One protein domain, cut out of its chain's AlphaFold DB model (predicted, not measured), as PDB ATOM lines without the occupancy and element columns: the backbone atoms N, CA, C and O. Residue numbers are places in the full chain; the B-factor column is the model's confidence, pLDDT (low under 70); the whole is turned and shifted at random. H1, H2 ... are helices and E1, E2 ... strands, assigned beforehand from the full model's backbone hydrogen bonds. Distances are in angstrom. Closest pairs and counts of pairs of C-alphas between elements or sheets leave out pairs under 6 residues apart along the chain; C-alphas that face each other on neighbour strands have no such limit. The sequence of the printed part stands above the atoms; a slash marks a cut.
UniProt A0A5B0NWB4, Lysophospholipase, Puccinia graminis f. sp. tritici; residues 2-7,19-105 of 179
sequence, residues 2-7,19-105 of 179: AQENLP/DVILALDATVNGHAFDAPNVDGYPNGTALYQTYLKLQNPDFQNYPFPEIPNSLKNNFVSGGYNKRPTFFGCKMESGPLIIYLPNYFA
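This is residues 2 to 7 and 19 to 105 of the 179 residues of the protein "Lysophospholipase" of Puccinia graminis f. sp. tritici (UniProt A0A5B0NWB4). With little regular structure, the domain is a small three-stranded sheet forming one wall, with helix H1 and long loops making the opposite side. The 93 printed residues hold E1, H1, H2, E2 and E3 in chain order, 29 residues in named elements, class mixed. The mixed sheet runs E1, E3, E2. It is compact, radius of gyration of the C-alphas 13.1 A, spanning 39 by 29 by 22 A.

E1 is residues 20 to 25, 15.5 A, from C-alpha 20 at (196.439, 173.183, 120.305). H1 is residues 45 to 54, 14.1 A; H2, 74 to 77; E2, 85 to 87. E3, 96 to 101, 15.8 A, ends at (194.557, 189.266, 118.142).

E1 and E3 are parallel at 18 degrees, N 23 and O 98 2.8 A apart. The hairpin E2 and E3 is antiparallel at 145 degrees, N 87 and O 97 2.8 A apart. H1 only grazes the sheet, with residues 46 to 47. H2 is not on the sheet and is apart from H1. In H1 every O i to N i+4 pair is within hydrogen-bond range; H2 is too short for one.

The C-alphas farthest apart, of Asn 37 and Glu 92, are 41.2 A apart. Residues 8 to 18 are not printed, a 16.3 A gap between C-alphas 7 and 19. The links E1 to H1 and H1 to H2 are long. Residues 2 and 29 to 36 have pLDDT under 70.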
ATOM      1  N   ALA A   2     197.882 185.571  98.639       62.97
ATOM      2  CA  ALA A   2     196.880 184.760  99.347       62.97
ATOM      3  C   ALA A   2     196.441 185.299 100.730       62.97
ATOM      4  O   ALA A   2     195.536 184.735 101.327       62.97
ATOM      5  N   GLN A   3     197.056 186.379 101.242       74.81
ATOM      6  CA  GLN A   3     196.746 186.993 102.550       74.81
ATOM      7  C   GLN A   3     196.795 186.017 103.755       74.81
ATOM      8  O   GLN A   3     196.293 186.334 104.827       74.81
ATOM      9  N   GLU A   4     197.447 184.856 103.615       82.31
ATOM     10  CA  GLU A   4     197.712 183.875 104.679       82.31
ATOM     11  C   GLU A   4     198.915 184.302 105.542       82.31
ATOM     12  O   GLU A   4     200.002 183.733 105.459       82.31
ATOM     13  N   ASN A   5     198.740 185.332 106.369       86.31
ATOM     14  CA  ASN A   5     199.845 185.908 107.149       86.31
ATOM     15  C   ASN A   5     200.110 185.198 108.493       86.31
ATOM     16  O   ASN A   5     201.036 185.567 109.212       86.31
ATOM     17  N   LEU A   6     199.322 184.173 108.836       91.12
ATOM     18  CA  LEU A   6     199.559 183.313 109.995       91.12
ATOM     19  C   LEU A   6     200.163 181.979 109.526       91.12
ATOM     20  O   LEU A   6     199.518 181.272 108.746       91.12
ATOM     21  N   PRO A   7     201.358 181.574 110.000       92.50
ATOM     22  CA  PRO A   7     202.045 180.369 109.530       92.50
ATOM     23  C   PRO A   7     201.456 179.084 110.145       92.50
ATOM     24  O   PRO A   7     202.137 178.329 110.839       92.50
ATOM     25  N   ASP A  19     197.539 169.191 119.293       95.62
ATOM     26  CA  ASP A  19     196.271 169.353 120.004       95.62
ATOM     27  C   ASP A  19     195.799 170.811 120.009       95.62
ATOM     28  O   ASP A  19     194.616 171.087 119.810       95.62
ATOM     29  N   VAL A  20     196.728 171.750 120.207       97.50
ATOM     30  CA  VAL A  20     196.439 173.183 120.305       97.50
ATOM     31  C   VAL A  20     197.443 173.994 119.501       97.50
ATOM     32  O   VAL A  20     198.642 173.719 119.528       97.50
ATOM     33  N   ILE A  21     196.952 175.029 118.822       98.19
ATOM     34  CA  ILE A  21     197.773 176.074 118.211       98.19
ATOM     35  C   ILE A  21     197.450 177.404 118.891       98.19
ATOM     36  O   ILE A  21     196.301 177.840 118.878       98.19
ATOM     37  N   LEU A  22     198.467 178.063 119.448       97.81
ATOM     38  CA  LEU A  22     198.374 179.462 119.865       97.81
ATOM     39  C   LEU A  22     198.655 180.348 118.645       97.81
ATOM     40  O   LEU A  22     199.797 180.451 118.199       97.81
ATOM     41  N   ALA A  23     197.614 180.955 118.081       97.62
ATOM     42  CA  ALA A  23     197.715 181.855 116.939       97.62
ATOM     43  C   ALA A  23     197.759 183.307 117.433       97.62
ATOM     44  O   ALA A  23     196.730 183.875 117.793       97.62
ATOM     45  N   LEU A  24     198.959 183.887 117.459       96.50
ATOM     46  CA  LEU A  24     199.173 185.301 117.768       96.50
ATOM     47  C   LEU A  24     199.085 186.100 116.470       96.50
ATOM     48  O   LEU A  24     199.921 185.927 115.584       96.50
ATOM     49  N   ASP A  25     198.073 186.951 116.349       94.50
ATOM     50  CA  ASP A  25     197.844 187.734 115.139       94.50
ATOM     51  C   ASP A  25     198.198 189.197 115.390       94.50
ATOM     52  O   ASP A  25     197.497 189.901 116.108       94.50
ATOM     53  N   ALA A  26     199.306 189.646 114.809       91.50
ATOM     54  CA  ALA A  26     199.733 191.044 114.805       91.50
ATOM     55  C   ALA A  26     199.653 191.655 113.396       91.50
ATOM     56  O   ALA A  26     200.379 192.592 113.078       91.50
ATOM     57  N   THR A  27     198.807 191.096 112.528       88.12
ATOM     58  CA  THR A  27     198.625 191.617 111.175       88.12
ATOM     59  C   THR A  27     197.962 192.988 111.205       88.12
ATOM     60  O   THR A  27     197.028 193.253 111.962       88.12
ATOM     61  N   VAL A  28     198.441 193.866 110.336       82.75
ATOM     62  CA  VAL A  28     197.765 195.118 110.018       82.75
ATOM     63  C   VAL A  28     196.594 194.793 109.098       82.75
ATOM     64  O   VAL A  28     196.778 194.007 108.169       82.75
ATOM     65  N   ASN A  29     195.417 195.365 109.399       67.38
ATOM     66  CA  ASN A  29     194.177 195.410 108.605       67.38
ATOM     67  C   ASN A  29     194.248 194.667 107.260       67.38
ATOM     68  O   ASN A  29     195.041 195.058 106.411       67.38
ATOM     69  N   GLY A  30     193.347 193.695 107.032       53.22
ATOM     70  CA  GLY A  30     193.267 192.787 105.867       53.22
ATOM     71  C   GLY A  30     193.133 193.390 104.452       53.22
ATOM     72  O   GLY A  30     192.550 192.760 103.570       53.22
ATOM     73  N   HIS A  31     193.650 194.591 104.225       54.00
ATOM     74  CA  HIS A  31     194.012 195.142 102.932       54.00
ATOM     75  C   HIS A  31     195.128 194.316 102.288       54.00
ATOM     76  O   HIS A  31     195.865 193.569 102.939       54.00
ATOM     77  N   ALA A  32     195.197 194.365 100.962       49.03
ATOM     78  CA  ALA A  32     196.284 193.725 100.252       49.03
ATOM     79  C   ALA A  32     197.593 194.482 100.536       49.03
ATOM     80  O   ALA A  32     197.619 195.582 101.083       49.03
ATOM     81  N   PHE A  33     198.713 193.872 100.167       51.16
ATOM     82  CA  PHE A  33     200.047 194.469 100.268       51.16
ATOM     83  C   PHE A  33     200.195 195.799  99.485       51.16
ATOM     84  O   PHE A  33     201.251 196.418  99.521       51.16
ATOM     85  N   ASP A  34     199.167 196.241  98.755       52.44
ATOM     86  CA  ASP A  34     199.152 197.466  97.955       52.44
ATOM     87  C   ASP A  34     199.115 198.758  98.791       52.44
ATOM     88  O   ASP A  34     199.476 199.816  98.277       52.44
ATOM     89  N   ALA A  35     198.777 198.679 100.084       60.91
ATOM     90  CA  ALA A  35     198.848 199.805 101.017       60.91
ATOM     91  C   ALA A  35     199.666 199.467 102.284       60.91
ATOM     92  O   ALA A  35     199.124 199.447 103.388       60.91
ATOM     93  N   PRO A  36     200.989 199.236 102.179       63.59
ATOM     94  CA  PRO A  36     201.814 198.735 103.287       63.59
ATOM     95  C   PRO A  36     202.109 199.785 104.383       63.59
ATOM     96  O   PRO A  36     202.752 199.485 105.389       63.59
ATOM     97  N   ASN A  37     201.634 201.021 104.188       71.44
ATOM     98  CA  ASN A  37     201.868 202.187 105.044       71.44
ATOM     99  C   ASN A  37     200.630 202.605 105.855       71.44
ATOM    100  O   ASN A  37     200.498 203.780 106.212       71.44
ATOM    101  N   VAL A  38     199.718 201.671 106.117       77.94
ATOM    102  CA  VAL A  38     198.532 201.906 106.948       77.94
ATOM    103  C   VAL A  38     198.725 201.333 108.341       77.94
ATOM    104  O   VAL A  38     199.417 200.334 108.519       77.94
ATOM    105  N   ASP A  39     198.095 201.983 109.308       82.44
ATOM    106  CA  ASP A  39     197.974 201.481 110.669       82.44
ATOM    107  C   ASP A  39     196.744 200.567 110.757       82.44
ATOM    108  O   ASP A  39     195.775 200.723 109.998       82.44
ATOM    109  N   GLY A  40     196.764 199.586 111.654       88.50
ATOM    110  CA  GLY A  40     195.637 198.671 111.781       88.50
ATOM    111  C   GLY A  40     195.809 197.504 112.735       88.50
ATOM    112  O   GLY A  40     196.906 196.996 112.945       88.50
ATOM    113  N   TYR A  41     194.675 197.038 113.251       91.62
ATOM    114  CA  TYR A  41     194.580 195.803 114.018       91.62
ATOM    115  C   TYR A  41     194.038 194.667 113.133       91.62
ATOM    116  O   TYR A  41     193.348 194.933 112.142       91.62
ATOM    117  N   PRO A  42     194.281 193.396 113.481       92.62
ATOM    118  CA  PRO A  42     193.747 192.263 112.746       92.62
ATOM    119  C   PRO A  42     192.217 192.282 112.697       92.62
ATOM    120  O   PRO A  42     191.542 192.553 113.690       92.62
ATOM    121  N   ASN A  43     191.651 191.905 111.553       91.94
ATOM    122  CA  ASN A  43     190.203 191.748 111.359       91.94
ATOM    123  C   ASN A  43     189.788 190.291 111.070       91.94
ATOM    124  O   ASN A  43     188.645 190.038 110.691       91.94
ATOM    125  N   GLY A  44     190.717 189.342 111.232       92.81
ATOM    126  CA  GLY A  44     190.508 187.915 110.986       92.81
ATOM    127  C   GLY A  44     190.757 187.460 109.545       92.81
ATOM    128  O   GLY A  44     190.649 186.265 109.277       92.81
ATOM    129  N   THR A  45     191.120 188.354 108.615       91.56
ATOM    130  CA  THR A  45     191.373 187.974 107.213       91.56
ATOM    131  C   THR A  45     192.455 186.911 107.067       91.56
ATOM    132  O   THR A  45     192.225 185.944 106.350       91.56
ATOM    133  N   ALA A  46     193.578 186.996 107.786       91.69
ATOM    134  CA  ALA A  46     194.634 185.985 107.682       91.69
ATOM    135  C   ALA A  46     194.157 184.574 108.072       91.69
ATOM    136  O   ALA A  46     194.438 183.585 107.383       91.69
ATOM    137  N   LEU A  47     193.376 184.491 109.150       94.44
ATOM    138  CA  LEU A  47     192.804 183.238 109.630       94.44
ATOM    139  C   LEU A  47     191.716 182.709 108.679       94.44
ATOM    140  O   LEU A  47     191.683 181.516 108.378       94.44
ATOM    141  N   TYR A  48     190.863 183.596 108.155       94.88
ATOM    142  CA  TYR A  48     189.798 183.235 107.218       94.88
ATOM    143  C   TYR A  48     190.336 182.767 105.858       94.88
ATOM    144  O   TYR A  48     189.830 181.796 105.300       94.88
ATOM    145  N   GLN A  49     191.398 183.389 105.343       93.25
ATOM    146  CA  GLN A  49     192.046 182.958 104.098       93.25
ATOM    147  C   GLN A  49     192.682 181.571 104.242       93.25
ATOM    148  O   GLN A  49     192.544 180.729 103.354       93.25
ATOM    149  N   THR A  50     193.289 181.293 105.401       94.31
ATOM    150  CA  THR A  50     193.785 179.947 105.729       94.31
ATOM    151  C   THR A  50     192.641 178.927 105.715       94.31
ATOM    152  O   THR A  50     192.770 177.866 105.106       94.31
ATOM    153  N   TYR A  51     191.494 179.260 106.319       95.38
ATOM    154  CA  TYR A  51     190.298 178.415 106.276       95.38
ATOM    155  C   TYR A  51     189.825 178.145 104.844       95.38
ATOM    156  O   TYR A  51     189.620 176.985 104.493       95.38
ATOM    157  N   LEU A  52     189.703 179.184 104.007       94.38
ATOM    158  CA  LEU A  52     189.262 179.054 102.614       94.38
ATOM    159  C   LEU A  52     190.176 178.142 101.795       94.38
ATOM    160  O   LEU A  52     189.685 177.275 101.073       94.38
ATOM    161  N   LYS A  53     191.497 178.289 101.932       93.50
ATOM    162  CA  LYS A  53     192.460 177.389 101.285       93.50
ATOM    163  C   LYS A  53     192.242 175.939 101.690       93.50
ATOM    164  O   LYS A  53     192.289 175.057 100.842       93.50
ATOM    165  N   LEU A  54     191.993 175.692 102.972       94.44
ATOM    166  CA  LEU A  54     191.818 174.344 103.508       94.44
ATOM    167  C   LEU A  54     190.457 173.724 103.156       94.44
ATOM    168  O   LEU A  54     190.273 172.530 103.366       94.44
ATOM    169  N   GLN A  55     189.534 174.497 102.568       93.75
ATOM    170  CA  GLN A  55     188.318 173.963 101.940       93.75
ATOM    171  C   GLN A  55     188.555 173.434 100.518       93.75
ATOM    172  O   GLN A  55     187.685 172.761  99.966       93.75
ATOM    173  N   ASN A  56     189.701 173.733  99.895       94.12
ATOM    174  CA  ASN A  56     190.027 173.166  98.591       94.12
ATOM    175  C   ASN A  56     190.272 171.643  98.739       94.12
ATOM    176  O   ASN A  56     191.004 171.241  99.648       94.12
ATOM    177  N   PRO A  57     189.702 170.796  97.853       94.56
ATOM    178  CA  PRO A  57     189.899 169.343  97.855       94.56
ATOM    179  C   PRO A  57     191.354 168.868  97.965       94.56
ATOM    180  O   PRO A  57     191.610 167.841  98.597       94.56
ATOM    181  N   ASP A  58     192.313 169.627  97.429       94.94
ATOM    182  CA  ASP A  58     193.747 169.317  97.518       94.94
ATOM    183  C   ASP A  58     194.261 169.290  98.972       94.94
ATOM    184  O   ASP A  58     195.265 168.645  99.281       94.94
ATOM    185  N   PHE A  59     193.552 169.958  99.889       94.19
ATOM    186  CA  PHE A  59     193.898 170.073 101.304       94.19
ATOM    187  C   PHE A  59     192.928 169.350 102.250       94.19
ATOM    188  O   PHE A  59     193.045 169.508 103.464       94.19
ATOM    189  N   GLN A  60     192.028 168.500 101.742       89.62
ATOM    190  CA  GLN A  60     191.006 167.803 102.549       89.62
ATOM    191  C   GLN A  60     191.557 167.002 103.750       89.62
ATOM    192  O   GLN A  60     190.850 166.764 104.725       89.62
ATOM    193  N   ASN A  61     192.832 166.599 103.699       92.50
ATOM    194  CA  ASN A  61     193.507 165.840 104.755       92.50
ATOM    195  C   ASN A  61     194.067 166.708 105.897       92.50
ATOM    196  O   ASN A  61     194.700 166.169 106.805       92.50
ATOM    197  N   TYR A  62     193.868 168.027 105.864       95.19
ATOM    198  CA  TYR A  62     194.354 168.970 106.873       95.19
ATOM    199  C   TYR A  62     193.163 169.618 107.595       95.19
ATOM    200  O   TYR A  62     192.667 170.655 107.155       95.19
ATOM    201  N   PRO A  63     192.677 169.026 108.704       93.50
ATOM    202  CA  PRO A  63     191.511 169.543 109.404       93.50
ATOM    203  C   PRO A  63     191.768 170.950 109.947       93.50
ATOM    204  O   PRO A  63     192.781 171.201 110.605       93.50
ATOM    205  N   PHE A  64     190.815 171.848 109.723       95.94
ATOM    206  CA  PHE A  64     190.862 173.226 110.196       95.94
ATOM    207  C   PHE A  64     189.470 173.683 110.624       95.94
ATOM    208  O   PHE A  64     188.489 173.261 110.005       95.94
ATOM    209  N   PRO A  65     189.351 174.499 111.682       95.94
ATOM    210  CA  PRO A  65     188.052 174.983 112.117       95.94
ATOM    211  C   PRO A  65     187.397 175.892 111.095       95.94
ATOM    212  O   PRO A  65     188.068 176.613 110.359       95.94
ATOM    213  N   GLU A  66     186.066 175.897 111.116       95.50
ATOM    214  CA  GLU A  66     185.293 176.950 110.474       95.50
ATOM    215  C   GLU A  66     185.656 178.300 111.095       95.50
ATOM    216  O   GLU A  66     185.702 178.442 112.320       95.50
ATOM    217  N   ILE A  67     185.927 179.282 110.236       96.88
ATOM    218  CA  ILE A  67     186.275 180.640 110.643       96.88
ATOM    219  C   ILE A  67     185.185 181.599 110.153       96.88
ATOM    220  O   ILE A  67     184.853 181.585 108.962       96.88
ATOM    221  N   PRO A  68     184.647 182.470 111.027       96.69
ATOM    222  CA  PRO A  68     183.694 183.499 110.636       96.69
ATOM    223  C   PRO A  68     184.220 184.362 109.485       96.69
ATOM    224  O   PRO A  68     185.356 184.830 109.504       96.69
ATOM    225  N   ASN A  69     183.370 184.602 108.487       94.38
ATOM    226  CA  ASN A  69     183.745 185.320 107.271       94.38
ATOM    227  C   ASN A  69     184.179 186.769 107.569       94.38
ATOM    228  O   ASN A  69     183.346 187.628 107.877       94.38
ATOM    229  N   SER A  70     185.478 187.051 107.445       90.88
ATOM    230  CA  SER A  70     186.033 188.392 107.668       90.88
ATOM    231  C   SER A  70     185.647 189.380 106.562       90.88
ATOM    232  O   SER A  70     185.441 190.556 106.844       90.88
ATOM    233  N   LEU A  71     185.454 188.907 105.325       88.19
ATOM    234  CA  LEU A  71     185.090 189.727 104.159       88.19
ATOM    235  C   LEU A  71     183.657 190.277 104.236       88.19
ATOM    236  O   LEU A  71     183.331 191.257 103.575       88.19
ATOM    237  N   LYS A  72     182.797 189.652 105.047       89.88
ATOM    238  CA  LYS A  72     181.429 190.111 105.344       89.88
ATOM    239  C   LYS A  72     181.308 190.783 106.715       89.88
ATOM    240  O   LYS A  72     180.201 190.945 107.214       89.88
ATOM    241  N   ASN A  73     182.427 191.147 107.345       87.75
ATOM    242  CA  ASN A  73     182.496 191.696 108.704       87.75
ATOM    243  C   ASN A  73     181.971 190.771 109.819       87.75
ATOM    244  O   ASN A  73     181.896 191.209 110.964       87.75
ATOM    245  N   ASN A  74     181.660 189.494 109.561       94.50
ATOM    246  CA  ASN A  74     181.147 188.587 110.599       94.50
ATOM    247  C   ASN A  74     182.169 188.390 111.725       94.50
ATOM    248  O   ASN A  74     181.794 188.311 112.892       94.50
ATOM    249  N   PHE A  75     183.461 188.357 111.382       95.38
ATOM    250  CA  PHE A  75     184.535 188.200 112.361       95.38
ATOM    251  C   PHE A  75     184.596 189.377 113.353       95.38
ATOM    252  O   PHE A  75     184.657 189.187 114.568       95.38
ATOM    253  N   VAL A  76     184.520 190.605 112.831       93.81
ATOM    254  CA  VAL A  76     184.545 191.841 113.629       93.81
ATOM    255  C   VAL A  76     183.235 192.034 114.393       93.81
ATOM    256  O   VAL A  76     183.267 192.363 115.576       93.81
ATOM    257  N   SER A  77     182.088 191.777 113.761       95.25
ATOM    258  CA  SER A  77     180.768 191.852 114.406       95.25
ATOM    259  C   SER A  77     180.622 190.846 115.551       95.25
ATOM    260  O   SER A  77     179.991 191.151 116.558       95.25
ATOM    261  N   GLY A  78     181.256 189.672 115.443       94.88
ATOM    262  CA  GLY A  78     181.369 188.703 116.538       94.88
ATOM    263  C   GLY A  78     182.329 189.132 117.656       94.88
ATOM    264  O   GLY A  78     182.364 188.513 118.722       94.88
ATOM    265  N   GLY A  79     183.105 190.201 117.447       95.00
ATOM    266  CA  GLY A  79     184.067 190.764 118.394       95.00
ATOM    267  C   GLY A  79     185.349 189.946 118.562       95.00
ATOM    268  O   GLY A  79     186.096 190.192 119.510       95.00
ATOM    269  N   TYR A  80     185.618 188.982 117.677       96.44
ATOM    270  CA  TYR A  80     186.778 188.084 117.774       96.44
ATOM    271  C   TYR A  80     188.117 188.796 117.542       96.44
ATOM    272  O   TYR A  80     189.166 188.257 117.865       96.44
ATOM    273  N   ASN A  81     188.098 190.024 117.019       94.38
ATOM    274  CA  ASN A  81     189.270 190.883 116.858       94.38
ATOM    275  C   ASN A  81     189.626 191.709 118.108       94.38
ATOM    276  O   ASN A  81     190.549 192.514 118.063       94.38
ATOM    277  N   LYS A  82     188.877 191.560 119.205       93.06
ATOM    278  CA  LYS A  82     189.059 192.350 120.436       93.06
ATOM    279  C   LYS A  82     189.178 191.492 121.696       93.06
ATOM    280  O   LYS A  82     189.092 192.021 122.801       93.06
ATOM    281  N   ARG A  83     189.303 190.170 121.548       93.75
ATOM    282  CA  ARG A  83     189.414 189.226 122.666       93.75
ATOM    283  C   ARG A  83     190.043 187.898 122.234       93.75
ATOM    284  O   ARG A  83     189.940 187.546 121.056       93.75
ATOM    285  N   PRO A  84     190.593 187.118 123.179       96.50
ATOM    286  CA  PRO A  84     190.913 185.718 122.942       96.50
ATOM    287  C   PRO A  84     189.701 184.929 122.447       96.50
ATOM    288  O   PRO A  84     188.587 185.132 122.931       96.50
ATOM    289  N   THR A  85     189.911 184.024 121.493       98.06
ATOM    290  CA  THR A  85     188.844 183.184 120.927       98.06
ATOM    291  C   THR A  85     189.359 181.773 120.649       98.06
ATOM    292  O   THR A  85     190.485 181.598 120.193       98.06
ATOM    293  N   PHE A  86     188.540 180.758 120.915       98.50
ATOM    294  CA  PHE A  86     188.823 179.356 120.621       98.50
ATOM    295  C   PHE A  86     188.050 178.924 119.369       98.50
ATOM    296  O   PHE A  86     186.822 178.875 119.381       98.50
ATOM    297  N   PHE A  87     188.752 178.555 118.301       98.38
ATOM    298  CA  PHE A  87     188.149 177.988 117.093       98.38
ATOM    299  C   PHE A  87     188.377 176.475 117.042       98.38
ATOM    300  O   PHE A  87     189.455 175.982 117.375       98.38
ATOM    301  N   GLY A  88     187.354 175.723 116.625       96.38
ATOM    302  CA  GLY A  88     187.414 174.253 116.541       96.38
ATOM    303  C   GLY A  88     186.911 173.515 117.779       96.38
ATOM    304  O   GLY A  88     187.136 172.316 117.944       96.38
ATOM    305  N   CYS A  89     186.172 174.207 118.644       96.00
ATOM    306  CA  CYS A  89     185.638 173.667 119.893       96.00
ATOM    307  C   CYS A  89     184.785 172.395 119.749       96.00
ATOM    308  O   CYS A  89     184.744 171.577 120.680       96.00
ATOM    309  N   LYS A  90     184.102 172.258 118.604       92.62
ATOM    310  CA  LYS A  90     183.210 171.144 118.238       92.62
ATOM    311  C   LYS A  90     183.833 170.176 117.224       92.62
ATOM    312  O   LYS A  90     183.159 169.261 116.780       92.62
ATOM    313  N   MET A  91     185.089 170.386 116.828       93.00
ATOM    314  CA  MET A  91     185.751 169.482 115.892       93.00
ATOM    315  C   MET A  91     186.233 168.221 116.606       93.00
ATOM    316  O   MET A  91     186.915 168.307 117.638       93.00
ATOM    317  N   GLU A  92     185.952 167.076 115.991       87.75
ATOM    318  CA  GLU A  92     186.429 165.763 116.433       87.75
ATOM    319  C   GLU A  92     187.921 165.562 116.130       87.75
ATOM    320  O   GLU A  92     188.667 165.046 116.959       87.75
ATOM    321  N   SER A  93     188.392 166.048 114.978       88.75
ATOM    322  CA  SER A  93     189.791 165.955 114.545       88.75
ATOM    323  C   SER A  93     190.444 167.333 114.406       88.75
ATOM    324  O   SER A  93     189.771 168.363 114.417       88.75
ATOM    325  N   GLY A  94     191.775 167.363 114.324       92.75
ATOM    326  CA  GLY A  94     192.551 168.597 114.183       92.75
ATOM    327  C   GLY A  94     192.729 169.405 115.475       92.75
ATOM    328  O   GLY A  94     192.108 169.095 116.503       92.75
ATOM    329  N   PRO A  95     193.583 170.439 115.425       96.06
ATOM    330  CA  PRO A  95     193.914 171.249 116.586       96.06
ATOM    331  C   PRO A  95     192.784 172.211 116.963       96.06
ATOM    332  O   PRO A  95     192.025 172.683 116.118       96.06
ATOM    333  N   LEU A  96     192.704 172.541 118.251       97.75
ATOM    334  CA  LEU A  96     191.994 173.726 118.725       97.75
ATOM    335  C   LEU A  96     192.874 174.957 118.466       97.75
ATOM    336  O   LEU A  96     194.042 174.971 118.854       97.75
ATOM    337  N   ILE A  97     192.333 175.998 117.838       98.44
ATOM    338  CA  ILE A  97     193.070 177.250 117.626       98.44
ATOM    339  C   ILE A  97     192.687 178.226 118.727       98.44
ATOM    340  O   ILE A  97     191.535 178.641 118.816       98.44
ATOM    341  N   ILE A  98     193.660 178.614 119.540       98.50
ATOM    342  CA  ILE A  98     193.533 179.709 120.496       98.50
ATOM    343  C   ILE A  98     194.068 180.957 119.804       98.50
ATOM    344  O   ILE A  98     195.275 181.128 119.648       98.50
ATOM    345  N   TYR A  99     193.154 181.795 119.339       98.25
ATOM    346  CA  TYR A  99     193.448 183.016 118.609       98.25
ATOM    347  C   TYR A  99     193.561 184.200 119.571       98.25
ATOM    348  O   TYR A  99     192.627 184.484 120.325       98.25
ATOM    349  N   LEU A 100     194.702 184.887 119.527       97.56
ATOM    350  CA  LEU A 100     194.994 186.102 120.282       97.56
ATOM    351  C   LEU A 100     195.294 187.235 119.288       97.56
ATOM    352  O   LEU A 100     196.413 187.304 118.770       97.56
ATOM    353  N   PRO A 101     194.317 188.110 118.993       96.06
ATOM    354  CA  PRO A 101     194.557 189.266 118.142       96.06
ATOM    355  C   PRO A 101     195.340 190.338 118.899       96.06
ATOM    356  O   PRO A 101     195.134 190.544 120.093       96.06
ATOM    357  N   ASN A 102     196.169 191.086 118.183       95.25
ATOM    358  CA  ASN A 102     196.637 192.390 118.617       95.25
ATOM    359  C   ASN A 102     195.449 193.363 118.635       95.25
ATOM    360  O   ASN A 102     194.699 193.461 117.671       95.25
ATOM    361  N   TYR A 103     195.261 194.092 119.725       93.38
ATOM    362  CA  TYR A 103     194.286 195.177 119.827       93.38
ATOM    363  C   TYR A 103     194.768 196.178 120.871       93.38
ATOM    364  O   TYR A 103     195.676 195.888 121.653       93.38
ATOM    365  N   PHE A 104     194.161 197.361 120.904       93.19
ATOM    366  CA  PHE A 104     194.476 198.345 121.931       93.19
ATOM    367  C   PHE A 104     193.988 197.852 123.304       93.19
ATOM    368  O   PHE A 104     192.804 197.967 123.628       93.19
ATOM    369  N   ALA A 105     194.892 197.296 124.109       92.31
ATOM    370  CA  ALA A 105     194.638 196.930 125.501       92.31
ATOM    371  C   ALA A 105     195.129 198.019 126.468       92.31
ATOM    372  O   ALA A 105     194.510 198.250 127.505       92.31
TER     373      ALA A 105